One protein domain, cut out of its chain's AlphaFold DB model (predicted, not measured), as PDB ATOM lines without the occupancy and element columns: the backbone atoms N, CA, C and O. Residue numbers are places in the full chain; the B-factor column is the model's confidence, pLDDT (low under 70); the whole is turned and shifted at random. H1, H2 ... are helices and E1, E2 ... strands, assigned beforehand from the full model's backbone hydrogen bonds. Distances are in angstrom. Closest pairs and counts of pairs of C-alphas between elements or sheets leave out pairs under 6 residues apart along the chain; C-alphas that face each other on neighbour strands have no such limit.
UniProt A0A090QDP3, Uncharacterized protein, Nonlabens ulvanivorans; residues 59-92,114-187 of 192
ATOM      1  N   THR A  59      50.141 -41.373   2.907       88.50
ATOM      2  CA  THR A  59      50.325 -41.776   4.306       88.50
ATOM      3  C   THR A  59      49.020 -41.595   5.079       88.50
ATOM      4  O   THR A  59      48.588 -42.530   5.749       88.50
ATOM      5  N   THR A  60      48.334 -40.459   4.906       91.50
ATOM      6  CA  THR A  60      46.994 -40.205   5.458       91.50
ATOM      7  C   THR A  60      46.015 -41.303   5.058       91.50
ATOM      8  O   THR A  60      45.380 -41.916   5.911       91.50
ATOM      9  N   LEU A  61      45.917 -41.613   3.761       88.69
ATOM     10  CA  LEU A  61      45.024 -42.667   3.276       88.69
ATOM     11  C   LEU A  61      45.391 -44.049   3.810       88.69
ATOM     12  O   LEU A  61      44.489 -44.831   4.101       88.69
ATOM     13  N   SER A  62      46.685 -44.354   3.909       87.38
ATOM     14  CA  SER A  62      47.169 -45.619   4.457       87.38
ATOM     15  C   SER A  62      46.708 -45.781   5.905       87.38
ATOM     16  O   SER A  62      46.041 -46.760   6.233       87.38
ATOM     17  N   ILE A  63      46.938 -44.763   6.742       91.19
ATOM     18  CA  ILE A  63      46.513 -44.753   8.148       91.19
ATOM     19  C   ILE A  63      44.991 -44.883   8.259       91.19
ATOM     20  O   ILE A  63      44.501 -45.765   8.960       91.19
ATOM     21  N   LEU A  64      44.229 -44.060   7.533       91.00
ATOM     22  CA  LEU A  64      42.767 -44.057   7.632       91.00
ATOM     23  C   LEU A  64      42.124 -45.359   7.127       91.00
ATOM     24  O   LEU A  64      41.066 -45.734   7.618       91.00
ATOM     25  N   ARG A  65      42.727 -46.053   6.150       87.31
ATOM     26  CA  ARG A  65      42.150 -47.271   5.542       87.31
ATOM     27  C   ARG A  65      42.665 -48.574   6.119       87.31
ATOM     28  O   ARG A  65      41.978 -49.583   5.999       87.31
ATOM     29  N   HIS A  66      43.877 -48.585   6.651       85.88
ATOM     30  CA  HIS A  66      44.566 -49.812   7.055       85.88
ATOM     31  C   HIS A  66      45.064 -49.759   8.499       85.88
ATOM     32  O   HIS A  66      45.425 -50.787   9.072       85.88
ATOM     33  N   GLY A  67      45.039 -48.576   9.101       90.25
ATOM     34  CA  GLY A  67      45.481 -48.361  10.459       90.25
ATOM     35  C   GLY A  67      46.961 -48.060  10.580       90.25
ATOM     36  O   GLY A  67      47.762 -48.168   9.644       90.25
ATOM     37  N   LEU A  68      47.304 -47.685  11.799       91.19
ATOM     38  CA  LEU A  68      48.652 -47.444  12.256       91.19
ATOM     39  C   LEU A  68      48.955 -48.413  13.394       91.19
ATOM     40  O   LEU A  68      48.135 -48.578  14.296       91.19
ATOM     41  N   THR A  69      50.127 -49.039  13.355       93.38
ATOM     42  CA  THR A  69      50.642 -49.831  14.473       93.38
ATOM     43  C   THR A  69      51.743 -49.047  15.170       93.38
ATOM     44  O   THR A  69      52.748 -48.689  14.550       93.38
ATOM     45  N   VAL A  70      51.548 -48.783  16.459       95.44
ATOM     46  CA  VAL A  70      52.502 -48.083  17.319       95.44
ATOM     47  C   VAL A  70      53.051 -49.061  18.344       95.44
ATOM     48  O   VAL A  70      52.307 -49.565  19.181       95.44
ATOM     49  N   TYR A  71      54.351 -49.316  18.265       95.25
ATOM     50  CA  TYR A  71      55.103 -50.150  19.192       95.25
ATOM     51  C   TYR A  71      55.701 -49.301  20.306       95.25
ATOM     52  O   TYR A  71      56.243 -48.224  20.047       95.25
ATOM     53  N   PHE A  72      55.645 -49.834  21.520       95.00
ATOM     54  CA  PHE A  72      56.229 -49.253  22.716       95.00
ATOM     55  C   PHE A  72      57.295 -50.217  23.228       95.00
ATOM     56  O   PHE A  72      56.986 -51.356  23.566       95.00
ATOM     57  N   ASP A  73      58.548 -49.776  23.270       91.69
ATOM     58  CA  ASP A  73      59.640 -50.576  23.812       91.69
ATOM     59  C   ASP A  73      60.332 -49.834  24.950       91.69
ATOM     60  O   ASP A  73      61.100 -48.897  24.728       91.69
ATOM     61  N   GLU A  74      60.059 -50.291  26.170       91.56
ATOM     62  CA  GLU A  74      60.650 -49.795  27.413       91.56
ATOM     63  C   GLU A  74      62.169 -49.995  27.493       91.56
ATOM     64  O   GLU A  74      62.851 -49.271  28.217       91.56
ATOM     65  N   THR A  75      62.719 -50.966  26.758       88.31
ATOM     66  CA  THR A  75      64.130 -51.355  26.867       88.31
ATOM     67  C   THR A  75      65.045 -50.473  26.020       88.31
ATOM     68  O   THR A  75      66.235 -50.337  26.324       88.31
ATOM     69  N   GLY A  76      64.489 -49.878  24.961       86.50
ATOM     70  CA  GLY A  76      65.202 -49.111  23.941       86.50
ATOM     71  C   GLY A  76      65.878 -49.959  22.853       86.50
ATOM     72  O   GLY A  76      66.546 -49.410  21.972       86.50
ATOM     73  N   ASN A  77      65.709 -51.282  22.880       88.81
ATOM     74  CA  ASN A  77      66.286 -52.230  21.920       88.81
ATOM     75  C   ASN A  77      65.445 -52.420  20.643       88.81
ATOM     76  O   ASN A  77      65.778 -53.255  19.800       88.81
ATOM     77  N   LYS A  78      64.390 -51.618  20.469       86.62
ATOM     78  CA  LYS A  78      63.394 -51.671  19.392       86.62
ATOM     79  C   LYS A  78      62.624 -52.993  19.354       86.62
ATOM     80  O   LYS A  78      62.348 -53.529  18.276       86.62
ATOM     81  N   GLU A  79      62.280 -53.515  20.525       87.56
ATOM     82  CA  GLU A  79      61.418 -54.689  20.648       87.56
ATOM     83  C   GLU A  79      59.989 -54.407  20.148       87.56
ATOM     84  O   GLU A  79      59.531 -53.269  20.088       87.56
ATOM     85  N   ARG A  80      59.268 -55.463  19.751       92.06
ATOM     86  CA  ARG A  80      57.907 -55.372  19.181       92.06
ATOM     87  C   ARG A  80      56.874 -56.133  20.011       92.06
ATOM     88  O   ARG A  80      55.932 -56.704  19.471       92.06
ATOM     89  N   ASN A  81      57.094 -56.160  21.322       93.44
ATOM     90  CA  ASN A  81      56.312 -56.954  22.268       93.44
ATOM     91  C   ASN A  81      55.051 -56.235  22.749       93.44
ATOM     92  O   ASN A  81      54.062 -56.896  23.063       93.44
ATOM     93  N   VAL A  82      55.077 -54.901  22.787       96.56
ATOM     94  CA  VAL A  82      53.929 -54.085  23.177       96.56
ATOM     95  C   VAL A  82      53.546 -53.172  22.031       96.56
ATOM     96  O   VAL A  82      54.389 -52.436  21.512       96.56
ATOM     97  N   PHE A  83      52.281 -53.210  21.622       96.50
ATOM     98  CA  PHE A  83      51.794 -52.311  20.585       96.50
ATOM     99  C   PHE A  83      50.304 -52.019  20.699       96.50
ATOM    100  O   PHE A  83      49.539 -52.789  21.277       96.50
ATOM    101  N   VAL A  84      49.900 -50.911  20.083       97.12
ATOM    102  CA  VAL A  84      48.502 -50.590  19.800       97.12
ATOM    103  C   VAL A  84      48.334 -50.411  18.298       97.12
ATOM    104  O   VAL A  84      49.135 -49.730  17.653       97.12
ATOM    105  N   ARG A  85      47.293 -51.020  17.737       94.81
ATOM    106  CA  ARG A  85      46.933 -50.929  16.325       94.81
ATOM    107  C   ARG A  85      45.524 -50.370  16.185       94.81
ATOM    108  O   ARG A  85      44.574 -50.960  16.691       94.81
ATOM    109  N   TYR A  86      45.390 -49.247  15.485       94.69
ATOM    110  CA  TYR A  86      44.089 -48.646  15.191       94.69
ATOM    111  C   TYR A  86      44.121 -47.771  13.921       94.69
ATOM    112  O   TYR A  86      45.127 -47.106  13.652       94.69
ATOM    113  N   PRO A  87      43.030 -47.747  13.133       92.62
ATOM    114  CA  PRO A  87      41.928 -48.717  13.142       92.62
ATOM    115  C   PRO A  87      42.353 -50.157  12.838       92.62
ATOM    116  O   PRO A  87      43.311 -50.397  12.102       92.62
ATOM    117  N   TYR A  88      41.631 -51.115  13.416       87.19
ATOM    118  CA  TYR A  88      41.805 -52.548  13.204       87.19
ATOM    119  C   TYR A  88      40.600 -53.144  12.456       87.19
ATOM    120  O   TYR A  88      39.517 -52.572  12.463       87.19
ATOM    121  N   HIS A  89      40.796 -54.247  11.721       74.62
ATOM    122  CA  HIS A  89      39.786 -54.842  10.822       74.62
ATOM    123  C   HIS A  89      39.188 -53.904   9.760       74.62
ATOM    124  O   HIS A  89      38.101 -54.134   9.225       74.62
ATOM    125  N   ASN A  90      39.930 -52.867   9.385       64.75
ATOM    126  CA  ASN A  90      39.457 -51.894   8.422       64.75
ATOM    127  C   ASN A  90      39.459 -52.514   7.011       64.75
ATOM    128  O   ASN A  90      40.496 -52.659   6.360       64.75
ATOM    129  N   THR A  91      38.288 -52.965   6.556       58.47
ATOM    130  CA  THR A  91      38.081 -53.369   5.165       58.47
ATOM    131  C   THR A  91      37.618 -52.131   4.408       58.47
ATOM    132  O   THR A  91      36.473 -51.717   4.574       58.47
ATOM    133  N   PRO A  92      38.472 -51.494   3.585       56.41
ATOM    134  CA  PRO A  92      38.052 -50.304   2.867       56.41
ATOM    135  C   PRO A  92      36.899 -50.672   1.931       56.41
ATOM    136  O   PRO A  92      37.093 -51.366   0.926       56.41
ATOM    137  N   GLN A 114      36.404 -36.882   5.207       85.44
ATOM    138  CA  GLN A 114      35.343 -36.936   6.208       85.44
ATOM    139  C   GLN A 114      34.464 -38.167   6.001       85.44
ATOM    140  O   GLN A 114      34.141 -38.859   6.966       85.44
ATOM    141  N   GLU A 115      34.154 -38.501   4.745       86.25
ATOM    142  CA  GLU A 115      33.474 -39.754   4.409       86.25
ATOM    143  C   GLU A 115      34.292 -40.971   4.861       86.25
ATOM    144  O   GLU A 115      33.744 -41.900   5.452       86.25
ATOM    145  N   ILE A 116      35.610 -40.972   4.629       88.44
ATOM    146  CA  ILE A 116      36.477 -42.074   5.073       88.44
ATOM    147  C   ILE A 116      36.442 -42.178   6.600       88.44
ATOM    148  O   ILE A 116      36.176 -43.255   7.124       88.44
ATOM    149  N   ILE A 117      36.657 -41.061   7.297       89.44
ATOM    150  CA  ILE A 117      36.682 -40.957   8.759       89.44
ATOM    151  C   ILE A 117      35.387 -41.457   9.399       89.44
ATOM    152  O   ILE A 117      35.449 -42.184  10.389       89.44
ATOM    153  N   ALA A 118      34.233 -41.101   8.833       87.56
ATOM    154  CA  ALA A 118      32.924 -41.500   9.344       87.56
ATOM    155  C   ALA A 118      32.667 -43.013   9.244       87.56
ATOM    156  O   ALA A 118      31.816 -43.535   9.960       87.56
ATOM    157  N   ASN A 119      33.391 -43.708   8.364       88.25
ATOM    158  CA  ASN A 119      33.259 -45.145   8.134       88.25
ATOM    159  C   ASN A 119      34.385 -45.969   8.776       88.25
ATOM    160  O   ASN A 119      34.443 -47.181   8.565       88.25
ATOM    161  N   ILE A 120      35.291 -45.340   9.527       89.88
ATOM    162  CA  ILE A 120      36.360 -46.067  10.208       89.88
ATOM    163  C   ILE A 120      35.769 -46.889  11.368       89.88
ATOM    164  O   ILE A 120      35.043 -46.333  12.199       89.88
ATOM    165  N   PRO A 121      36.090 -48.194  11.454       90.06
ATOM    166  CA  PRO A 121      35.703 -49.036  12.577       90.06
ATOM    167  C   PRO A 121      36.278 -48.509  13.894       90.06
ATOM    168  O   PRO A 121      37.402 -48.007  13.943       90.06
ATOM    169  N   GLY A 122      35.513 -48.653  14.975       92.06
ATOM    170  CA  GLY A 122      35.972 -48.311  16.322       92.06
ATOM    171  C   GLY A 122      36.899 -49.368  16.926       92.06
ATOM    172  O   GLY A 122      37.461 -49.146  17.998       92.06
ATOM    173  N   GLU A 123      37.054 -50.511  16.262       94.88
ATOM    174  CA  GLU A 123      37.888 -51.631  16.663       94.88
ATOM    175  C   GLU A 123      39.381 -51.286  16.602       94.88
ATOM    176  O   GLU A 123      39.903 -50.740  15.626       94.88
ATOM    177  N   ALA A 124      40.082 -51.661  17.661       95.62
ATOM    178  CA  ALA A 124      41.510 -51.535  17.859       95.62
ATOM    179  C   ALA A 124      42.061 -52.858  18.400       95.62
ATOM    180  O   ALA A 124      41.325 -53.716  18.888       95.62
ATOM    181  N   GLU A 125      43.374 -53.008  18.353       95.94
ATOM    182  CA  GLU A 125      44.075 -54.133  18.954       95.94
ATOM    183  C   GLU A 125      45.183 -53.612  19.865       95.94
ATOM    184  O   GLU A 125      45.873 -52.642  19.545       95.94
ATOM    185  N   TYR A 126      45.342 -54.265  21.006       97.38
ATOM    186  CA  TYR A 126      46.444 -54.064  21.929       97.38
ATOM    187  C   TYR A 126      47.143 -55.401  22.157       97.38
ATOM    188  O   TYR A 126      46.490 -56.429  22.343       97.38
ATOM    189  N   ALA A 127      48.469 -55.381  22.151       96.75
ATOM    190  CA  ALA A 127      49.284 -56.543  22.454       96.75
ATOM    191  C   ALA A 127      50.260 -56.240  23.583       96.75
ATOM    192  O   ALA A 127      50.838 -55.152  23.629       96.75
ATOM    193  N   PHE A 128      50.474 -57.230  24.446       96.69
ATOM    194  CA  PHE A 128      51.439 -57.170  25.533       96.69
ATOM    195  C   PHE A 128      52.161 -58.511  25.681       96.69
ATOM    196  O   PHE A 128      51.569 -59.495  26.114       96.69
ATOM    197  N   TYR A 129      53.436 -58.562  25.286       92.81
ATOM    198  CA  TYR A 129      54.306 -59.746  25.371       92.81
ATOM    199  C   TYR A 129      53.667 -61.039  24.834       92.81
ATOM    200  O   TYR A 129      53.786 -62.110  25.424       92.81
ATOM    201  N   GLY A 130      53.009 -60.938  23.676       88.69
ATOM    202  CA  GLY A 130      52.378 -62.067  22.985       88.69
ATOM    203  C   GLY A 130      50.886 -62.238  23.271       88.69
ATOM    204  O   GLY A 130      50.201 -62.858  22.460       88.69
ATOM    205  N   ASP A 131      50.358 -61.627  24.334       94.56
ATOM    206  CA  ASP A 131      48.919 -61.603  24.593       94.56
ATOM    207  C   ASP A 131      48.267 -60.487  23.775       94.56
ATOM    208  O   ASP A 131      48.458 -59.302  24.053       94.56
ATOM    209  N   GLN A 132      47.497 -60.869  22.754       95.31
ATOM    210  CA  GLN A 132      46.804 -59.949  21.850       95.31
ATOM    211  C   GLN A 132      45.312 -59.896  22.170       95.31
ATOM    212  O   GLN A 132      44.666 -60.930  22.344       95.31
ATOM    213  N   GLN A 133      44.762 -58.688  22.249       95.25
ATOM    214  CA  GLN A 133      43.363 -58.453  22.583       95.25
ATOM    215  C   GLN A 133      42.774 -57.346  21.713       95.25
ATOM    216  O   GLN A 133      43.333 -56.255  21.583       95.25
ATOM    217  N   GLU A 134      41.601 -57.624  21.154       95.31
ATOM    218  CA  GLU A 134      40.792 -56.640  20.441       95.31
ATOM    219  C   GLU A 134      39.931 -55.842  21.421       95.31
ATOM    220  O   GLU A 134      39.433 -56.375  22.418       95.31
ATOM    221  N   PHE A 135      39.736 -54.557  21.139       95.31
ATOM    222  CA  PHE A 135      38.861 -53.686  21.917       95.31
ATOM    223  C   PHE A 135      38.210 -52.616  21.052       95.31
ATOM    224  O   PHE A 135      38.686 -52.301  19.969       95.31
ATOM    225  N   HIS A 136      37.136 -52.012  21.553       95.81
ATOM    226  CA  HIS A 136      36.533 -50.847  20.918       95.81
ATOM    227  C   HIS A 136      37.101 -49.568  21.545       95.81
ATOM    228  O   HIS A 136      37.100 -49.430  22.769       95.81
ATOM    229  N   LYS A 137      37.562 -48.605  20.742       94.00
ATOM    230  CA  LYS A 137      38.245 -47.385  21.219       94.00
ATOM    231  C   LYS A 137      37.447 -46.604  22.269       94.00
ATOM    232  O   LYS A 137      38.026 -46.083  23.213       94.00
ATOM    233  N   ASP A 138      36.122 -46.579  22.126       92.88
ATOM    234  CA  ASP A 138      35.218 -45.851  23.028       92.88
ATOM    235  C   ASP A 138      34.806 -46.673  24.260       92.88
ATOM    236  O   ASP A 138      34.249 -46.130  25.209       92.88
ATOM    237  N   LEU A 139      35.046 -47.989  24.245       90.19
ATOM    238  CA  LEU A 139      34.595 -48.940  25.260       90.19
ATOM    239  C   LEU A 139      35.691 -49.985  25.504       90.19
ATOM    240  O   LEU A 139      35.632 -51.100  24.984       90.19
ATOM    241  N   ASN A 140      36.707 -49.625  26.293       92.00
ATOM    242  CA  ASN A 140      37.803 -50.535  26.623       92.00
ATOM    243  C   ASN A 140      38.219 -50.480  28.093       92.00
ATOM    244  O   ASN A 140      38.206 -49.429  28.724       92.00
ATOM    245  N   ALA A 141      38.619 -51.637  28.624       91.12
ATOM    246  CA  ALA A 141      39.135 -51.786  29.988       91.12
ATOM    247  C   ALA A 141      40.648 -51.507  30.094       91.12
ATOM    248  O   ALA A 141      41.240 -51.633  31.169       91.12
ATOM    249  N   PHE A 142      41.294 -51.169  28.975       94.06
ATOM    250  CA  PHE A 142      42.719 -50.859  28.935       94.06
ATOM    251  C   PHE A 142      43.016 -49.409  29.313       94.06
ATOM    252  O   PHE A 142      44.177 -49.109  29.568       94.06
ATOM    253  N   ASP A 143      41.989 -48.550  29.377       96.31
ATOM    254  CA  ASP A 143      42.117 -47.098  29.548       96.31
ATOM    255  C   ASP A 143      43.021 -46.467  28.471       96.31
ATOM    256  O   ASP A 143      43.785 -45.528  28.704       96.31
ATOM    257  N   ILE A 144      42.940 -47.030  27.262       97.44
ATOM    258  CA  ILE A 144      43.617 -46.531  26.069       97.44
ATOM    259  C   ILE A 144      42.637 -45.623  25.328       97.44
ATOM    260  O   ILE A 144      41.502 -46.014  25.058       97.44
ATOM    261  N   SER A 145      43.065 -44.410  24.984       97.44
ATOM    262  CA  SER A 145      42.286 -43.497  24.138       97.44
ATOM    263  C   SER A 145      42.955 -43.347  22.780       97.44
ATOM    264  O   SER A 145      44.171 -43.179  22.702       97.44
ATOM    265  N   LEU A 146      42.148 -43.407  21.724       96.62
ATOM    266  CA  LEU A 146      42.586 -43.339  20.333       96.62
ATOM    267  C   LEU A 146      41.726 -42.327  19.589       96.62
ATOM    268  O   LEU A 146      40.498 -42.345  19.715       96.62
ATOM    269  N   GLY A 147      42.354 -41.464  18.801       93.25
ATOM    270  CA  GLY A 147      41.650 -40.440  18.044       93.25
ATOM    271  C   GLY A 147      42.395 -40.025  16.789       93.25
ATOM    272  O   GLY A 147      43.596 -40.242  16.653       93.25
ATOM    273  N   TYR A 148      41.662 -39.413  15.868       91.38
ATOM    274  CA  TYR A 148      42.235 -38.713  14.731       91.38
ATOM    275  C   TYR A 148      41.326 -37.567  14.302       91.38
ATOM    276  O   TYR A 148      40.123 -37.570  14.572       91.38
ATOM    277  N   GLN A 149      41.903 -36.603  13.602       92.50
ATOM    278  CA  GLN A 149      41.196 -35.480  13.003       92.50
ATOM    279  C   GLN A 149      41.992 -34.939  11.814       92.50
ATOM    280  O   GLN A 149      43.216 -35.060  11.775       92.50
ATOM    281  N   MET A 150      41.296 -34.331  10.854       92.88
ATOM    282  CA  MET A 150      41.946 -33.518   9.828       92.88
ATOM    283  C   MET A 150      42.038 -32.073  10.328       92.88
ATOM    284  O   MET A 150      41.025 -31.492  10.721       92.88
ATOM    285  N   THR A 151      43.238 -31.502  10.314       90.94
ATOM    286  CA  THR A 151      43.545 -30.119  10.704       90.94
ATOM    287  C   THR A 151      44.242 -29.374   9.560       90.94
ATOM    288  O   THR A 151      44.445 -29.923   8.475       90.94
ATOM    289  N   GLY A 152      44.560 -28.096   9.784       85.75
ATOM    290  CA  GLY A 152      45.068 -27.184   8.755       85.75
ATOM    291  C   GLY A 152      43.950 -26.391   8.074       85.75
ATOM    292  O   GLY A 152      42.777 -26.764   8.136       85.75
ATOM    293  N   GLU A 153      44.309 -25.276   7.435       79.19
ATOM    294  CA  GLU A 153      43.343 -24.397   6.751       79.19
ATOM    295  C   GLU A 153      42.590 -25.136   5.632       79.19
ATOM    296  O   GLU A 153      41.403 -24.893   5.416       79.19
ATOM    297  N   GLU A 154      43.255 -26.096   4.984       81.88
ATOM    298  CA  GLU A 154      42.702 -26.913   3.900       81.88
ATOM    299  C   GLU A 154      42.320 -28.343   4.334       81.88
ATOM    300  O   GLU A 154      42.011 -29.175   3.482       81.88
ATOM    301  N   GLN A 155      42.315 -28.654   5.640       83.50
ATOM    302  CA  GLN A 155      42.134 -30.027   6.152       83.50
ATOM    303  C   GLN A 155      43.121 -31.026   5.515       83.50
ATOM    304  O   GLN A 155      42.759 -32.147   5.149       83.50
ATOM    305  N   ASP A 156      44.371 -30.604   5.346       88.06
ATOM    306  CA  ASP A 156      45.431 -31.336   4.649       88.06
ATOM    307  C   ASP A 156      46.345 -32.128   5.596       88.06
ATOM    308  O   ASP A 156      47.115 -32.986   5.154       88.06
ATOM    309  N   THR A 157      46.235 -31.879   6.899       93.62
ATOM    310  CA  THR A 157      47.058 -32.504   7.929       93.62
ATOM    311  C   THR A 157      46.231 -33.522   8.696       93.62
ATOM    312  O   THR A 157      45.227 -33.178   9.310       93.62
ATOM    313  N   LEU A 158      46.644 -34.787   8.686       94.69
ATOM    314  CA  LEU A 158      46.088 -35.782   9.597       94.69
ATOM    315  C   LEU A 158      46.803 -35.659  10.938       94.69
ATOM    316  O   LEU A 158      48.022 -35.814  10.982       94.69
ATOM    317  N   GLU A 159      46.051 -35.458  12.011       95.56
ATOM    318  CA  GLU A 159      46.511 -35.627  13.385       95.56
ATOM    319  C   GLU A 159      45.916 -36.902  13.968       95.56
ATOM    320  O   GLU A 159      44.730 -37.180  13.802       95.56
ATOM    321  N   TYR A 160      46.742 -37.672  14.661       94.56
ATOM    322  CA  TYR A 160      46.380 -38.933  15.283       94.56
ATOM    323  C   TYR A 160      46.930 -38.961  16.711       94.56
ATOM    324  O   TYR A 160      48.109 -38.671  16.925       94.56
ATOM    325  N   SER A 161      46.095 -39.310  17.686       96.44
ATOM    326  CA  SER A 161      46.440 -39.272  19.107       96.44
ATOM    327  C   SER A 161      46.284 -40.635  19.776       96.44
ATOM    328  O   SER A 161      45.314 -41.363  19.547       96.44
ATOM    329  N   ILE A 162      47.254 -40.974  20.628       97.62
ATOM    330  CA  ILE A 162      47.203 -42.126  21.531       97.62
ATOM    331  C   ILE A 162      47.454 -41.644  22.952       97.62
ATOM    332  O   ILE A 162      48.452 -40.980  23.224       97.62
ATOM    333  N   LYS A 163      46.583 -42.052  23.872       97.81
ATOM    334  CA  LYS A 163      46.839 -42.043  25.312       97.81
ATOM    335  C   LYS A 163      46.882 -43.491  25.780       97.81
ATOM    336  O   LYS A 163      45.922 -44.223  25.552       97.81
ATOM    337  N   ILE A 164      47.961 -43.894  26.440       97.81
ATOM    338  CA  ILE A 164      48.130 -45.254  26.968       97.81
ATOM    339  C   ILE A 164      48.685 -45.200  28.400       97.81
ATOM    340  O   ILE A 164      49.604 -44.417  28.666       97.81
ATOM    341  N   PRO A 165      48.149 -45.993  29.347       97.31
ATOM    342  CA  PRO A 165      48.717 -46.075  30.686       97.31
ATOM    343  C   PRO A 165      50.115 -46.702  30.670       97.31
ATOM    344  O   PRO A 165      50.361 -47.681  29.965       97.31
ATOM    345  N   LYS A 166      51.028 -46.214  31.511       96.75
ATOM    346  CA  LYS A 166      52.395 -46.751  31.614       96.75
ATOM    347  C   LYS A 166      52.415 -48.224  32.026       96.75
ATOM    348  O   LYS A 166      53.199 -48.989  31.482       96.75
ATOM    349  N   ASN A 167      51.491 -48.659  32.885       95.44
ATOM    350  CA  ASN A 167      51.353 -50.070  33.285       95.44
ATOM    351  C   ASN A 167      50.827 -50.999  32.165       95.44
ATOM    352  O   ASN A 167      50.707 -52.205  32.366       95.44
ATOM    353  N   ARG A 168      50.481 -50.446  30.993       96.06
ATOM    354  CA  ARG A 168      50.210 -51.191  29.754       96.06
ATOM    355  C   ARG A 168      51.421 -51.238  28.824       96.06
ATOM    356  O   ARG A 168      51.355 -51.892  27.789       96.06
ATOM    357  N   ILE A 169      52.509 -50.562  29.179       95.69
ATOM    358  CA  ILE A 169      53.781 -50.577  28.451       95.69
ATOM    359  C   ILE A 169      54.821 -51.396  29.210       95.69
ATOM    360  O   ILE A 169      55.545 -52.163  28.587       95.69
ATOM    361  N   THR A 170      54.849 -51.268  30.537       92.81
ATOM    362  CA  THR A 170      55.855 -51.890  31.398       92.81
ATOM    363  C   THR A 170      55.244 -52.717  32.523       92.81
ATOM    364  O   THR A 170      54.168 -52.390  33.031       92.81
ATOM    365  N   GLN A 171      55.947 -53.785  32.917       88.94
ATOM    366  CA  GLN A 171      55.688 -54.524  34.159       88.94
ATOM    367  C   GLN A 171      56.494 -53.983  35.354       88.94
ATOM    368  O   GLN A 171      56.336 -54.497  36.459       88.94
ATOM    369  N   ASP A 172      57.365 -52.988  35.160       87.19
ATOM    370  CA  ASP A 172      58.113 -52.362  36.252       87.19
ATOM    371  C   ASP A 172      57.158 -51.616  37.191       87.19
ATOM    372  O   ASP A 172      56.459 -50.687  36.783       87.19
ATOM    373  N   ASP A 173      57.179 -51.974  38.473       84.12
ATOM    374  CA  ASP A 173      56.400 -51.317  39.526       84.12
ATOM    375  C   ASP A 173      56.680 -49.807  39.615       84.12
ATOM    376  O   ASP A 173      55.830 -49.033  40.062       84.12
ATOM    377  N   LYS A 174      57.879 -49.369  39.209       86.50
ATOM    378  CA  LYS A 174      58.269 -47.950  39.189       86.50
ATOM    379  C   LYS A 174      57.809 -47.210  37.939       86.50
ATOM    380  O   LYS A 174      57.935 -45.987  37.903       86.50
ATOM    381  N   LEU A 175      57.281 -47.926  36.946       87.56
ATOM    382  CA  LEU A 175      56.852 -47.384  35.660       87.56
ATOM    383  C   LEU A 175      57.962 -46.569  34.962       87.56
ATOM    384  O   LEU A 175      57.681 -45.532  34.349       87.56
ATOM    385  N   ASP A 176      59.224 -47.000  35.095       87.25
ATOM    386  CA  ASP A 176      60.368 -46.305  34.501       87.25
ATOM    387  C   ASP A 176      60.402 -46.525  32.985       87.25
ATOM    388  O   ASP A 176      60.678 -47.612  32.485       87.25
ATOM    389  N   LEU A 177      60.132 -45.450  32.247       88.88
ATOM    390  CA  LEU A 177      60.132 -45.411  30.786       88.88
ATOM    391  C   LEU A 177      61.224 -44.476  30.248       88.88
ATOM    392  O   LEU A 177      61.117 -43.954  29.141       88.88
ATOM    393  N   SER A 178      62.296 -44.255  31.015       88.31
ATOM    394  CA  SER A 178      63.418 -43.384  30.628       88.31
ATOM    395  C   SER A 178      64.140 -43.819  29.347       88.31
ATOM    396  O   SER A 178      64.775 -42.994  28.693       88.31
ATOM    397  N   LYS A 179      64.036 -45.098  28.969       90.25
ATOM    398  CA  LYS A 179      64.603 -45.667  27.734       90.25
ATOM    399  C   LYS A 179      63.555 -45.964  26.663       90.25
ATOM    400  O   LYS A 179      63.878 -46.621  25.674       90.25
ATOM    401  N   LEU A 180      62.320 -45.500  26.858       91.31
ATOM    402  CA  LEU A 180      61.218 -45.770  25.946       91.31
ATOM    403  C   LEU A 180      61.578 -45.353  24.522       91.31
ATOM    404  O   LEU A 180      61.918 -44.203  24.247       91.31
ATOM    405  N   THR A 181      61.433 -46.298  23.603       91.50
ATOM    406  CA  THR A 181      61.482 -46.043  22.168       91.50
ATOM    407  C   THR A 181      60.132 -46.362  21.545       91.50
ATOM    408  O   THR A 181      59.450 -47.302  21.953       91.50
ATOM    409  N   ILE A 182      59.738 -45.547  20.566       90.94
ATOM    410  CA  ILE A 182      58.469 -45.687  19.853       90.94
ATOM    411  C   ILE A 182      58.752 -46.069  18.404       90.94
ATOM    412  O   ILE A 182      59.551 -45.422  17.725       90.94
ATOM    413  N   GLY A 183      58.089 -47.120  17.930       89.62
ATOM    414  CA  GLY A 183      58.095 -47.518  16.524       89.62
ATOM    415  C   GLY A 183      56.730 -47.269  15.900       89.62
ATOM    416  O   GLY A 183      55.740 -47.791  16.397       89.62
ATOM    417  N   ILE A 184      56.659 -46.510  14.809       90.38
ATOM    418  CA  ILE A 184      55.397 -46.175  14.139       90.38
ATOM    419  C   ILE A 184      55.400 -46.775  12.739       90.38
ATOM    420  O   ILE A 184      56.287 -46.484  11.949       90.38
ATOM    421  N   PHE A 185      54.399 -47.592  12.420       86.75
ATOM    422  CA  PHE A 185      54.294 -48.243  11.118       86.75
ATOM    423  C   PHE A 185      52.893 -48.061  10.547       86.75
ATOM    424  O   PHE A 185      51.899 -48.394  11.192       86.75
ATOM    425  N   THR A 186      52.815 -47.562   9.313       83.31
ATOM    426  CA  THR A 186      51.560 -47.628   8.556       83.31
ATOM    427  C   THR A 186      51.323 -49.061   8.118       83.31
ATOM    428  O   THR A 186      52.231 -49.734   7.622       83.31
ATOM    429  N   ASN A 187      50.105 -49.548   8.317       76.81
ATOM    430  CA  ASN A 187      49.757 -50.879   7.863       76.81
ATOM    431  C   ASN A 187      49.518 -50.806   6.356       76.81
ATOM    432  O   ASN A 187      48.733 -49.994   5.878       76.81
TER     433      ASN A 187
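Overview. This is residues 59 to 92 and 114 to 187 of the 192 residues of an uncharacterized protein of Nonlabens ulvanivorans (UniProt A0A090QDP3). A twisted sheet of five strands makes one layer, and the long hairpin of E5 and E6 lies at a slant over part of one of its faces, so that the two sheets are only partly face to face. Two short helices, H1 and H2, sit at one end, while the unnamed stretch 166 to 180 makes much of the opposite end. The printed part has 108 residues, with two named helices and seven named strands in the order H1 E1 E2 H2 E3 E4 E5 E6 E7. The large sheet runs E4 E3 E2 E1 E7, antiparallel throughout, and the class is mixed, helices and strands. The whole is compact, with a radius of gyration of the C-alphas of 14.5 A, yet elongated in outline, 43 by 26 by 20 A.

Along the chain. Begin in the large sheet: E4 is residues 131 to 136, 16.8 A long; E3 is 123 to 128, 17.1 A; E2 is 82 to 86, 13.8 A; E1 is 68 to 73, 16.3 A; and E7 is 181 to 186, ending at C-alpha 186 (51.560, -47.628, 8.556). In the second sheet, E5 is residues 145 to 151, 19.0 A, and E6 runs 26.5 A from C-alpha 157 (47.058, -32.504, 7.929) to residue 165. Find H1, residues 59 to 66, from C-alpha 59 (50.325, -41.776, 4.306), and H2 at residues 114 to 118.

Arrangement. Look first at the hairpin E1 and E2, where N 70 and O 84 are 2.9 A apart, within hydrogen-bond range. On the other side of E1 is the edge strand E7, with N 71 and O 183 at 2.8 A. On the other side of E2 is E3, with N 85 and O 125 at 2.8 A. E3 and the edge strand E4 form a hairpin, with N 133 and O 126 at 2.8 A. In the hairpin E5 and E6, look for N 151 and O 157 at 2.8 A. The closest C-alphas of E2 and E5, Tyr 86 and Leu 146, are 7.5 A apart, while E1 and E6 are apart. H1 is on the large sheet but at the sheet's level, at a height of 0.6 A; its C-alpha 63 is 5.8 A from C-alpha 186 of E7. The closest C-alphas of H1 and E6, Thr 60 and Leu 158, are 6.1 A apart. H1 and H2 only just touch, with 3 pairs of C-alphas within 8 A, the closest Leu 64 and Ile 117 at 6.9 A. H2 and E5 are near each other. In H1 and H2 every O i to N i+4 pair is within hydrogen-bond range.

Size, cuts and confidence. The two C-alphas farthest apart, Glu 154 and Asp 173, are 45.3 A apart. Residues 93 to 113 are not printed, and C-alphas 92 and 114 are 14.0 A apart across the cut. E6 to E7 is a long link of 15 residues. Mean pLDDT of the printed part is 90.5; residues 90 to 92 are under 70.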